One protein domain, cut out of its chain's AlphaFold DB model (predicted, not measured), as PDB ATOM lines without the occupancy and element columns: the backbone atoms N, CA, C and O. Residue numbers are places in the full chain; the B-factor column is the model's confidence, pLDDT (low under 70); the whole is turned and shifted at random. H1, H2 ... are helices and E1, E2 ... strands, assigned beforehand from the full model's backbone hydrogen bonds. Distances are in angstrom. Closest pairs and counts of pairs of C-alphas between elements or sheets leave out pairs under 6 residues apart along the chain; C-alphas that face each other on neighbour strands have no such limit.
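This is residues 564 to 655 of the 670 residues of the protein "DUF262 domain-containing protein" of Acidimicrobiaceae bacterium (UniProt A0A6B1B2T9). Little regular structure is here: helix H2 lies near the middle, with short H1 at its beginning and a small antiparallel hairpin, E1 and E2, beyond its end, while H3 and H4 lie far out among loops. The 92 printed residues hold H1, H2, E1, E2, H3, H4 in that order, mixed in class, with only 36 residues in named elements. The whole is only just loose, close to compact: radius of gyration of the C-alphas 14.8 A, spans 44 by 33 by 28 A.

Look first at H1, residues 571 to 574, and H2, residues 576 to 587: they only just touch, with 3 pairs of C-alphas within 8 A, only at the corner, through residues 578 to 579 of H2 alone; the closest C-alphas, of Tyr 572 and Ala 579, are 5.9 A apart. In the hairpin of E1, residues 590 to 593, and E2, residues 596 to 602, find N 591 and O 601 within hydrogen-bond range at 2.9 A. H3, residues 613 to 617, is only just apart from H2, closest 8.1 A; H4, residues 640 to 643, is apart from H3. Every O i to N i+4 pair is within range in H2 and H3; H1 and H4 are too short for one.

Find C-alpha 571 at (98.333, 132.805, 63.911), where H1 begins; H2 then spans 16.7 A, E2 14.1 A, and H4 ends at C-alpha 643, (87.311, 123.793, 73.617).

The printed part has no cut; the link from H3 to H4 is long, 22 residues. Residues 597 to 598 and 619 have pLDDT under 70.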
ATOM      1  N   ASN A 564      88.488 132.417  55.422       90.06
ATOM      2  CA  ASN A 564      88.107 131.075  55.864       90.06
ATOM      3  C   ASN A 564      89.320 130.252  56.323       90.06
ATOM      4  O   ASN A 564      89.239 129.512  57.302       90.06
ATOM      5  N   LYS A 565      90.466 130.403  55.651       90.31
ATOM      6  CA  LYS A 565      91.709 129.721  56.036       90.31
ATOM      7  C   LYS A 565      92.319 130.322  57.292       90.31
ATOM      8  O   LYS A 565      92.549 129.586  58.243       90.31
ATOM      9  N   VAL A 566      92.563 131.631  57.318       90.19
ATOM     10  CA  VAL A 566      93.216 132.301  58.454       90.19
ATOM     11  C   VAL A 566      92.367 132.218  59.725       90.19
ATOM     12  O   VAL A 566      92.911 132.047  60.812       90.19
ATOM     13  N   GLY A 567      91.036 132.251  59.596       86.19
ATOM     14  CA  GLY A 567      90.100 132.105  60.711       86.19
ATOM     15  C   GLY A 567      90.149 130.734  61.389       86.19
ATOM     16  O   GLY A 567      89.733 130.613  62.539       86.19
ATOM     17  N   ALA A 568      90.692 129.712  60.720       83.88
ATOM     18  CA  ALA A 568      90.930 128.388  61.289       83.88
ATOM     19  C   ALA A 568      92.328 128.230  61.924       83.88
ATOM     20  O   ALA A 568      92.590 127.207  62.552       83.88
ATOM     21  N   GLN A 569      93.237 129.201  61.758       86.38
ATOM     22  CA  GLN A 569      94.645 129.079  62.149       86.38
ATOM     23  C   GLN A 569      94.972 129.800  63.463       86.38
ATOM     24  O   GLN A 569      94.537 130.927  63.712       86.38
ATOM     25  N   SER A 570      95.852 129.190  64.256       88.12
ATOM     26  CA  SER A 570      96.471 129.800  65.440       88.12
ATOM     27  C   SER A 570      97.638 130.705  65.031       88.12
ATOM     28  O   SER A 570      98.813 130.360  65.194       88.12
ATOM     29  N   VAL A 571      97.327 131.869  64.451       87.62
ATOM     30  CA  VAL A 571      98.333 132.805  63.911       87.62
ATOM     31  C   VAL A 571      99.304 133.288  64.997       87.62
ATOM     32  O   VAL A 571     100.483 133.474  64.704       87.62
ATOM     33  N   TYR A 572      98.861 133.413  66.256       88.12
ATOM     34  CA  TYR A 572      99.739 133.794  67.369       88.12
ATOM     35  C   TYR A 572     100.852 132.769  67.628       88.12
ATOM     36  O   TYR A 572     101.997 133.150  67.862       88.12
ATOM     37  N   GLN A 573     100.547 131.471  67.574       86.25
ATOM     38  CA  GLN A 573     101.564 130.425  67.738       86.25
ATOM     39  C   GLN A 573     102.459 130.314  66.504       86.25
ATOM     40  O   GLN A 573     103.648 130.035  66.612       86.25
ATOM     41  N   THR A 574     101.866 130.555  65.338       85.12
ATOM     42  CA  THR A 574     102.496 130.317  64.046       85.12
ATOM     43  C   THR A 574     103.490 131.421  63.674       85.12
ATOM     44  O   THR A 574     104.641 131.121  63.382       85.12
ATOM     45  N   GLU A 575     103.070 132.692  63.700       87.31
ATOM     46  CA  GLU A 575     103.918 133.866  63.441       87.31
ATOM     47  C   GLU A 575     103.431 135.097  64.212       87.31
ATOM     48  O   GLU A 575     102.633 135.901  63.717       87.31
ATOM     49  N   LYS A 576     103.979 135.315  65.412       89.56
ATOM     50  CA  LYS A 576     103.633 136.476  66.256       89.56
ATOM     51  C   LYS A 576     103.843 137.811  65.540       89.56
ATOM     52  O   LYS A 576     103.043 138.731  65.691       89.56
ATOM     53  N   VAL A 577     104.906 137.924  64.744       90.69
ATOM     54  CA  VAL A 577     105.243 139.160  64.018       90.69
ATOM     55  C   VAL A 577     104.172 139.492  62.972       90.69
ATOM     56  O   VAL A 577     103.747 140.645  62.881       90.69
ATOM     57  N   LEU A 578     103.676 138.491  62.236       91.62
ATOM     58  CA  LEU A 578     102.597 138.691  61.266       91.62
ATOM     59  C   LEU A 578     101.239 138.896  61.939       91.62
ATOM     60  O   LEU A 578     100.459 139.706  61.449       91.62
ATOM     61  N   ALA A 579     100.971 138.248  63.077       91.12
ATOM     62  CA  ALA A 579      99.775 138.536  63.872       91.12
ATOM     63  C   ALA A 579      99.727 140.022  64.269       91.12
ATOM     64  O   ALA A 579      98.725 140.698  64.046       91.12
ATOM     65  N   ARG A 580     100.849 140.564  64.763       90.69
ATOM     66  CA  ARG A 580     100.989 141.995  65.064       90.69
ATOM     67  C   ARG A 580     100.779 142.873  63.833       90.69
ATOM     68  O   ARG A 580     100.083 143.880  63.922       90.69
ATOM     69  N   TYR A 581     101.375 142.508  62.701       91.75
ATOM     70  CA  TYR A 581     101.214 143.250  61.451       91.75
ATOM     71  C   TYR A 581      99.754 143.279  60.975       91.75
ATOM     72  O   TYR A 581      99.250 144.342  60.622       91.75
ATOM     73  N   LEU A 582      99.045 142.148  61.039       90.81
ATOM     74  CA  LEU A 582      97.621 142.065  60.701       90.81
ATOM     75  C   LEU A 582      96.745 142.895  61.642       90.81
ATOM     76  O   LEU A 582      95.819 143.557  61.181       90.81
ATOM     77  N   LEU A 583      97.049 142.908  62.942       89.00
ATOM     78  CA  LEU A 583      96.348 143.774  63.890       89.00
ATOM     79  C   LEU A 583      96.585 145.251  63.565       89.00
ATOM     80  O   LEU A 583      95.631 146.020  63.554       89.00
ATOM     81  N   LEU A 584      97.814 145.653  63.237       89.12
ATOM     82  CA  LEU A 584      98.093 147.023  62.797       89.12
ATOM     83  C   LEU A 584      97.321 147.376  61.521       89.12
ATOM     84  O   LEU A 584      96.691 148.429  61.487       89.12
ATOM     85  N   LEU A 585      97.296 146.480  60.528       89.00
ATOM     86  CA  LEU A 585      96.496 146.633  59.307       89.00
ATOM     87  C   LEU A 585      95.002 146.798  59.603       89.00
ATOM     88  O   LEU A 585      94.354 147.639  58.989       89.00
ATOM     89  N   ALA A 586      94.457 146.027  60.545       86.38
ATOM     90  CA  ALA A 586      93.050 146.113  60.931       86.38
ATOM     91  C   ALA A 586      92.698 147.442  61.623       86.38
ATOM     92  O   ALA A 586      91.562 147.901  61.520       86.38
ATOM     93  N   HIS A 587      93.664 148.057  62.312       85.50
ATOM     94  CA  HIS A 587      93.486 149.328  63.018       85.50
ATOM     95  C   HIS A 587      93.869 150.558  62.178       85.50
ATOM     96  O   HIS A 587      93.637 151.678  62.633       85.50
ATOM     97  N   ASP A 588      94.432 150.382  60.977       88.56
ATOM     98  CA  ASP A 588      94.808 151.499  60.104       88.56
ATOM     99  C   ASP A 588      93.570 152.286  59.686       88.56
ATOM    100  O   ASP A 588      92.660 151.755  59.041       88.56
ATOM    101  N   ASP A 589      93.531 153.559  60.078       87.38
ATOM    102  CA  ASP A 589      92.401 154.455  59.843       87.38
ATOM    103  C   ASP A 589      91.055 153.866  60.308       87.38
ATOM    104  O   ASP A 589      90.003 154.133  59.720       87.38
ATOM    105  N   ALA A 590      91.068 153.039  61.356       85.31
ATOM    106  CA  ALA A 590      89.866 152.450  61.926       85.31
ATOM    107  C   ALA A 590      89.177 153.416  62.905       85.31
ATOM    108  O   ALA A 590      89.821 154.052  63.739       85.31
ATOM    109  N   ILE A 591      87.846 153.487  62.842       84.38
ATOM    110  CA  ILE A 591      87.006 154.257  63.769       84.38
ATOM    111  C   ILE A 591      86.032 153.332  64.501       84.38
ATOM    112  O   ILE A 591      85.480 152.403  63.905       84.38
ATOM    113  N   LYS A 592      85.799 153.601  65.790       83.00
ATOM    114  CA  LYS A 592      84.817 152.867  66.601       83.00
ATOM    115  C   LYS A 592      83.394 153.155  66.107       83.00
ATOM    116  O   LYS A 592      83.078 154.288  65.734       83.00
ATOM    117  N   LEU A 593      82.534 152.138  66.096       80.31
ATOM    118  CA  LEU A 593      81.111 152.316  65.807       80.31
ATOM    119  C   LEU A 593      80.399 152.959  67.015       80.31
ATOM    120  O   LEU A 593      80.595 152.482  68.133       80.31
ATOM    121  N   PRO A 594      79.555 153.995  66.816       76.31
ATOM    122  CA  PRO A 594      78.858 154.677  67.914       76.31
ATOM    123  C   PRO A 594      77.988 153.740  68.760       76.31
ATOM    124  O   PRO A 594      78.010 153.813  69.983       76.31
ATOM    125  N   ASP A 595      77.284 152.816  68.101       79.00
ATOM    126  CA  ASP A 595      76.328 151.900  68.736       79.00
ATOM    127  C   ASP A 595      76.970 150.569  69.174       79.00
ATOM    128  O   ASP A 595      76.301 149.665  69.671       79.00
ATOM    129  N   SER A 596      78.276 150.398  68.950       76.12
ATOM    130  CA  SER A 596      79.022 149.177  69.273       76.12
ATOM    131  C   SER A 596      80.506 149.509  69.442       76.12
ATOM    132  O   SER A 596      81.300 149.250  68.538       76.12
ATOM    133  N   PRO A 597      80.921 150.059  70.599       62.69
ATOM    134  CA  PRO A 597      82.283 150.563  70.810       62.69
ATOM    135  C   PRO A 597      83.383 149.491  70.701       62.69
ATOM    136  O   PRO A 597      84.558 149.830  70.572       62.69
ATOM    137  N   ARG A 598      83.003 148.206  70.722       67.19
ATOM    138  CA  ARG A 598      83.887 147.043  70.524       67.19
ATOM    139  C   ARG A 598      84.075 146.652  69.054       67.19
ATOM    140  O   ARG A 598      84.861 145.760  68.758       67.19
ATOM    141  N   GLN A 599      83.348 147.285  68.138       73.38
ATOM    142  CA  GLN A 599      83.460 147.064  66.703       73.38
ATOM    143  C   GLN A 599      84.044 148.303  66.031       73.38
ATOM    144  O   GLN A 599      83.656 149.441  66.311       73.38
ATOM    145  N   CYS A 600      84.963 148.067  65.102       77.06
ATOM    146  CA  CYS A 600      85.579 149.112  64.303       77.06
ATOM    147  C   CYS A 600      85.140 148.981  62.846       77.06
ATOM    148  O   CYS A 600      84.963 147.877  62.330       77.06
ATOM    149  N   ARG A 601      85.011 150.118  62.163       83.38
ATOM    150  CA  ARG A 601      84.891 150.174  60.703       83.38
ATOM    151  C   ARG A 601      85.999 151.032  60.120       83.38
ATOM    152  O   ARG A 601      86.589 151.858  60.815       83.38
ATOM    153  N   ARG A 602      86.236 150.889  58.819       83.56
ATOM    154  CA  ARG A 602      87.173 151.754  58.103       83.56
ATOM    155  C   ARG A 602      86.670 153.203  58.105       83.56
ATOM    156  O   ARG A 602      85.530 153.470  57.714       83.56
ATOM    157  N   GLY A 603      87.510 154.108  58.588       84.94
ATOM    158  CA  GLY A 603      87.309 155.551  58.603       84.94
ATOM    159  C   GLY A 603      87.856 156.233  57.349       84.94
ATOM    160  O   GLY A 603      88.167 155.593  56.343       84.94
ATOM    161  N   ALA A 604      87.942 157.563  57.406       85.06
ATOM    162  CA  ALA A 604      88.584 158.353  56.360       85.06
ATOM    163  C   ALA A 604      90.107 158.158  56.401       85.06
ATOM    164  O   ALA A 604      90.685 158.004  57.476       85.06
ATOM    165  N   SER A 605      90.755 158.196  55.235       84.50
ATOM    166  CA  SER A 605      92.211 158.043  55.158       84.50
ATOM    167  C   SER A 605      92.921 159.111  56.000       84.50
ATOM    168  O   SER A 605      92.613 160.295  55.877       84.50
ATOM    169  N   GLY A 606      93.882 158.695  56.821       81.06
ATOM    170  CA  GLY A 606      94.670 159.557  57.698       81.06
ATOM    171  C   GLY A 606      94.024 159.902  59.043       81.06
ATOM    172  O   GLY A 606      94.589 160.714  59.773       81.06
ATOM    173  N   CYS A 607      92.872 159.323  59.399       84.19
ATOM    174  CA  CYS A 607      92.243 159.580  60.700       84.19
ATOM    175  C   CYS A 607      92.975 158.910  61.873       84.19
ATOM    176  O   CYS A 607      92.975 159.454  62.977       84.19
ATOM    177  N   ALA A 608      93.615 157.763  61.639       82.69
ATOM    178  CA  ALA A 608      94.389 157.031  62.637       82.69
ATOM    179  C   ALA A 608      95.429 156.130  61.938       82.69
ATOM    180  O   ALA A 608      95.304 154.905  61.977       82.69
ATOM    181  N   PRO A 609      96.444 156.706  61.268       83.81
ATOM    182  CA  PRO A 609      97.372 155.929  60.456       83.81
ATOM    183  C   PRO A 609      98.286 155.071  61.339       83.81
ATOM    184  O   PRO A 609      99.070 155.589  62.139       83.81
ATOM    185  N   THR A 610      98.231 153.756  61.156       85.00
ATOM    186  CA  THR A 610      99.055 152.775  61.884       85.00
ATOM    187  C   THR A 610     100.133 152.155  60.995       85.00
ATOM    188  O   THR A 610     101.108 151.600  61.506       85.00
ATOM    189  N   LEU A 611     100.007 152.271  59.668       86.50
ATOM    190  CA  LEU A 611     100.944 151.699  58.696       86.50
ATOM    191  C   LEU A 611     102.187 152.570  58.469       86.50
ATOM    192  O   LEU A 611     102.457 153.027  57.361       86.50
ATOM    193  N   ASN A 612     102.944 152.801  59.540       87.88
ATOM    194  CA  ASN A 612     104.212 153.531  59.531       87.88
ATOM    195  C   ASN A 612     105.224 152.907  60.501       87.88
ATOM    196  O   ASN A 612     104.862 152.167  61.425       87.88
ATOM    197  N   VAL A 613     106.509 153.222  60.320       85.56
ATOM    198  CA  VAL A 613     107.578 152.598  61.114       85.56
ATOM    199  C   VAL A 613     107.557 153.050  62.572       85.56
ATOM    200  O   VAL A 613     107.897 152.267  63.460       85.56
ATOM    201  N   ALA A 614     107.094 154.267  62.857       86.06
ATOM    202  CA  ALA A 614     106.950 154.751  64.230       86.06
ATOM    203  C   ALA A 614     105.970 153.882  65.038       86.06
ATOM    204  O   ALA A 614     106.275 153.472  66.158       86.06
ATOM    205  N   THR A 615     104.825 153.530  64.452       85.12
ATOM    206  CA  THR A 615     103.823 152.652  65.074       85.12
ATOM    207  C   THR A 615     104.326 151.210  65.157       85.12
ATOM    208  O   THR A 615     104.123 150.536  66.166       85.12
ATOM    209  N   TRP A 616     105.071 150.747  64.150       86.56
ATOM    210  CA  TRP A 616     105.743 149.443  64.183       86.56
ATOM    211  C   TRP A 616     106.826 149.331  65.265       86.56
ATOM    212  O   TRP A 616     107.008 148.268  65.861       86.56
ATOM    213  N   LYS A 617     107.543 150.416  65.563       82.88
ATOM    214  CA  LYS A 617     108.539 150.459  66.647       82.88
ATOM    215  C   LYS A 617     107.911 150.733  68.015       82.88
ATOM    216  O   LYS A 617     108.503 150.377  69.029       82.88
ATOM    217  N   ALA A 618     106.719 151.328  68.067       79.75
ATOM    218  CA  ALA A 618     106.022 151.573  69.324       79.75
ATOM    219  C   ALA A 618     105.758 150.258  70.082       79.75
ATOM    220  O   ALA A 618     105.464 149.230  69.471       79.75
ATOM    221  N   HIS A 619     105.866 150.303  71.417       63.69
ATOM    222  CA  HIS A 619     105.725 149.158  72.330       63.69
ATOM    223  C   HIS A 619     104.278 148.660  72.436       63.69
ATOM    224  O   HIS A 619     103.611 148.778  73.464       63.69
ATOM    225  N   TYR A 620     103.804 148.108  71.333       72.12
ATOM    226  CA  TYR A 620     102.568 147.368  71.239       72.12
ATOM    227  C   TYR A 620     102.854 145.903  71.553       72.12
ATOM    228  O   TYR A 620     103.590 145.241  70.817       72.12
ATOM    229  N   THR A 621     102.298 145.407  72.653       78.94
ATOM    230  CA  THR A 621     102.302 143.978  72.974       78.94
ATOM    231  C   THR A 621     101.060 143.339  72.376       78.94
ATOM    232  O   THR A 621     100.016 143.973  72.327       78.94
ATOM    233  N   ILE A 622     101.171 142.111  71.873       85.12
ATOM    234  CA  ILE A 622      99.976 141.331  71.541       85.12
ATOM    235  C   ILE A 622      99.465 140.747  72.852       85.12
ATOM    236  O   ILE A 622     100.223 140.061  73.540       85.12
ATOM    237  N   GLU A 623      98.211 141.023  73.178       86.56
ATOM    238  CA  GLU A 623      97.529 140.464  74.343       86.56
ATOM    239  C   GLU A 623      96.294 139.684  73.891       86.56
ATOM    240  O   GLU A 623      95.762 139.927  72.808       86.56
ATOM    241  N   HIS A 624      95.861 138.724  74.703       87.75
ATOM    242  CA  HIS A 624      94.663 137.936  74.435       87.75
ATOM    243  C   HIS A 624      93.462 138.564  75.144       87.75
ATOM    244  O   HIS A 624      93.570 138.931  76.312       87.75
ATOM    245  N   MET A 625      92.319 138.683  74.459       85.62
ATOM    246  CA  MET A 625      91.086 139.198  75.071       85.62
ATOM    247  C   MET A 625      90.532 138.216  76.107       85.62
ATOM    248  O   MET A 625      90.173 138.614  77.216       85.62
ATOM    249  N   ALA A 626      90.469 136.934  75.744       85.12
ATOM    250  CA  ALA A 626      90.246 135.834  76.669       85.12
ATOM    251  C   ALA A 626      91.593 135.296  77.176       85.12
ATOM    252  O   ALA A 626      92.494 135.079  76.359       85.12
ATOM    253  N   PRO A 627      91.753 135.068  78.492       84.38
ATOM    254  CA  PRO A 627      93.008 134.597  79.061       84.38
ATOM    255  C   PRO A 627      93.399 133.243  78.471       84.38
ATOM    256  O   PRO A 627      92.542 132.435  78.148       84.38
ATOM    257  N   GLN A 628      94.701 132.967  78.372       83.56
ATOM    258  CA  GLN A 628      95.205 131.713  77.790       83.56
ATOM    259  C   GLN A 628      94.814 130.457  78.586       83.56
ATOM    260  O   GLN A 628      94.796 129.351  78.053       83.56
ATOM    261  N   SER A 629      94.499 130.624  79.867       80.88
ATOM    262  CA  SER A 629      93.987 129.567  80.730       80.88
ATOM    263  C   SER A 629      92.932 130.147  81.656       80.88
ATOM    264  O   SER A 629      93.171 131.188  82.272       80.88
ATOM    265  N   ILE A 630      91.813 129.449  81.803       79.94
ATOM    266  CA  ILE A 630      90.750 129.811  82.734       79.94
ATOM    267  C   ILE A 630      90.568 128.696  83.759       79.94
ATOM    268  O   ILE A 630      90.716 127.512  83.448       79.94
ATOM    269  N   ASN A 631      90.276 129.071  85.004       78.88
ATOM    270  CA  ASN A 631      89.935 128.092  86.028       78.88
ATOM    271  C   ASN A 631      88.575 127.460  85.690       78.88
ATOM    272  O   ASN A 631      87.681 128.131  85.185       78.88
ATOM    273  N   SER A 632      88.383 126.179  86.001       71.94
ATOM    274  CA  SER A 632      87.175 125.425  85.638       71.94
ATOM    275  C   SER A 632      85.876 125.990  86.229       71.94
ATOM    276  O   SER A 632      84.803 125.689  85.694       71.94
ATOM    277  N   ALA A 633      85.987 126.793  87.294       74.19
ATOM    278  CA  ALA A 633      84.899 127.477  87.991       74.19
ATOM    279  C   ALA A 633      84.647 128.929  87.528       74.19
ATOM    280  O   ALA A 633      83.664 129.527  87.958       74.19
ATOM    281  N   ASP A 634      85.514 129.508  86.694       76.00
ATOM    282  CA  ASP A 634      85.360 130.881  86.206       76.00
ATOM    283  C   ASP A 634      84.486 130.897  84.937       76.00
ATOM    284  O   ASP A 634      84.786 130.239  83.941       76.00
ATOM    285  N   THR A 635      83.364 131.619  85.005       80.62
ATOM    286  CA  THR A 635      82.343 131.719  83.947       80.62
ATOM    287  C   THR A 635      82.398 133.047  83.191       80.62
ATOM    288  O   THR A 635      81.449 133.387  82.487       80.62
ATOM    289  N   SER A 636      83.471 133.826  83.356       82.31
ATOM    290  CA  SER A 636      83.612 135.153  82.739       82.31
ATOM    291  C   SER A 636      83.806 135.096  81.219       82.31
ATOM    292  O   SER A 636      83.582 136.092  80.535       82.31
ATOM    293  N   TYR A 637      84.198 133.934  80.684       83.38
ATOM    294  CA  TYR A 637      84.419 133.700  79.257       83.38
ATOM    295  C   TYR A 637      83.715 132.426  78.786       83.38
ATOM    296  O   TYR A 637      83.591 131.452  79.529       83.38
ATOM    297  N   GLU A 638      83.284 132.418  77.524       83.38
ATOM    298  CA  GLU A 638      82.668 131.244  76.907       83.38
ATOM    299  C   GLU A 638      83.670 130.088  76.798       83.38
ATOM    300  O   GLU A 638      84.774 130.240  76.269       83.38
ATOM    301  N   ARG A 639      83.268 128.902  77.267       81.44
ATOM    302  CA  ARG A 639      84.133 127.710  77.294       81.44
ATOM    303  C   ARG A 639      84.534 127.235  75.891       81.44
ATOM    304  O   ARG A 639      85.659 126.782  75.705       81.44
ATOM    305  N   ALA A 640      83.671 127.480  74.901       80.75
ATOM    306  CA  ALA A 640      83.916 127.208  73.483       80.75
ATOM    307  C   ALA A 640      85.207 127.861  72.949       80.75
ATOM    308  O   ALA A 640      85.863 127.300  72.081       80.75
ATOM    309  N   ILE A 641      85.649 128.998  73.510       81.81
ATOM    310  CA  ILE A 641      86.921 129.638  73.122       81.81
ATOM    311  C   ILE A 641      88.117 128.696  73.349       81.81
ATOM    312  O   ILE A 641      89.066 128.685  72.558       81.81
ATOM    313  N   TYR A 642      88.061 127.908  74.421       84.44
ATOM    314  CA  TYR A 642      89.101 126.963  74.820       84.44
ATOM    315  C   TYR A 642      88.897 125.614  74.134       84.44
ATOM    316  O   TYR A 642      89.843 125.074  73.562       84.44
ATOM    317  N   ASP A 643      87.660 125.114  74.145       80.88
ATOM    318  CA  ASP A 643      87.311 123.793  73.617       80.88
ATOM    319  C   ASP A 643      87.487 123.720  72.085       80.88
ATOM    320  O   ASP A 643      87.988 122.720  71.570       80.88
ATOM    321  N   ASP A 644      87.190 124.806  71.360       79.50
ATOM    322  CA  ASP A 644      87.316 124.884  69.894       79.50
ATOM    323  C   ASP A 644      88.691 125.416  69.429       79.50
ATOM    324  O   ASP A 644      88.921 125.675  68.237       79.50
ATOM    325  N   GLY A 645      89.628 125.626  70.364       77.81
ATOM    326  CA  GLY A 645      90.972 126.124  70.067       77.81
ATOM    327  C   GLY A 645      90.970 127.509  69.406       77.81
ATOM    328  O   GLY A 645      91.722 127.755  68.457       77.81
ATOM    329  N   LEU A 646      90.097 128.418  69.854       84.50
ATOM    330  CA  LEU A 646      90.000 129.790  69.330       84.50
ATOM    331  C   LEU A 646      91.027 130.742  69.957       84.50
ATOM    332  O   LEU A 646      91.201 131.865  69.486       84.50
ATOM    333  N   ILE A 647      91.715 130.291  71.004       86.19
ATOM    334  CA  ILE A 647      92.507 131.135  71.896       86.19
ATOM    335  C   ILE A 647      93.620 131.912  71.187       86.19
ATOM    336  O   ILE A 647      93.777 133.103  71.418       86.19
ATOM    337  N   ASP A 648      94.339 131.275  70.264       87.44
ATOM    338  CA  ASP A 648      95.492 131.854  69.563       87.44
ATOM    339  C   ASP A 648      95.150 132.374  68.157       87.44
ATOM    340  O   ASP A 648      96.039 132.656  67.339       87.44
ATOM    341  N   ARG A 649      93.852 132.493  67.862       88.88
ATOM    342  CA  ARG A 649      93.343 133.009  66.590       88.88
ATOM    343  C   ARG A 649      93.233 134.528  66.638       88.88
ATOM    344  O   ARG A 649      92.973 135.105  67.688       88.88
ATOM    345  N   LEU A 650      93.363 135.177  65.478       85.75
ATOM    346  CA  LEU A 650      93.372 136.646  65.357       85.75
ATOM    347  C   LEU A 650      92.194 137.341  66.054       85.75
ATOM    348  O   LEU A 650      92.382 138.412  66.614       85.75
ATOM    349  N   GLY A 651      91.003 136.731  66.044       83.44
ATOM    350  CA  GLY A 651      89.807 137.300  66.673       83.44
ATOM    351  C   GLY A 651      89.883 137.429  68.199       83.44
ATOM    352  O   GLY A 651      89.127 138.210  68.764       83.44
ATOM    353  N   ASN A 652      90.792 136.707  68.860       86.88
ATOM    354  CA  ASN A 652      91.023 136.794  70.303       86.88
ATOM    355  C   ASN A 652      92.257 137.646  70.663       86.88
ATOM    356  O   ASN A 652      92.642 137.704  71.827       86.88
ATOM    357  N   LEU A 653      92.908 138.294  69.693       87.81
ATOM    358  CA  LEU A 653      94.120 139.081  69.931       87.81
ATOM    359  C   LEU A 653      93.816 140.580  69.886       87.81
ATOM    360  O   LEU A 653      93.101 141.056  69.008       87.81
ATOM    361  N   LEU A 654      94.428 141.335  70.794       85.94
ATOM    362  CA  LEU A 654      94.405 142.793  70.816       85.94
ATOM    363  C   LEU A 654      95.825 143.368  70.829       85.94
ATOM    364  O   LEU A 654      96.802 142.681  71.137       85.94
ATOM    365  N   LEU A 655      95.929 144.654  70.490       83.06
ATOM    366  CA  LEU A 655      97.201 145.361  70.387       83.06
ATOM    367  C   LEU A 655      97.252 146.604  71.305       83.06
ATOM    368  O   LEU A 655      97.224 147.734  70.812       83.06
TER     369      LEU A 655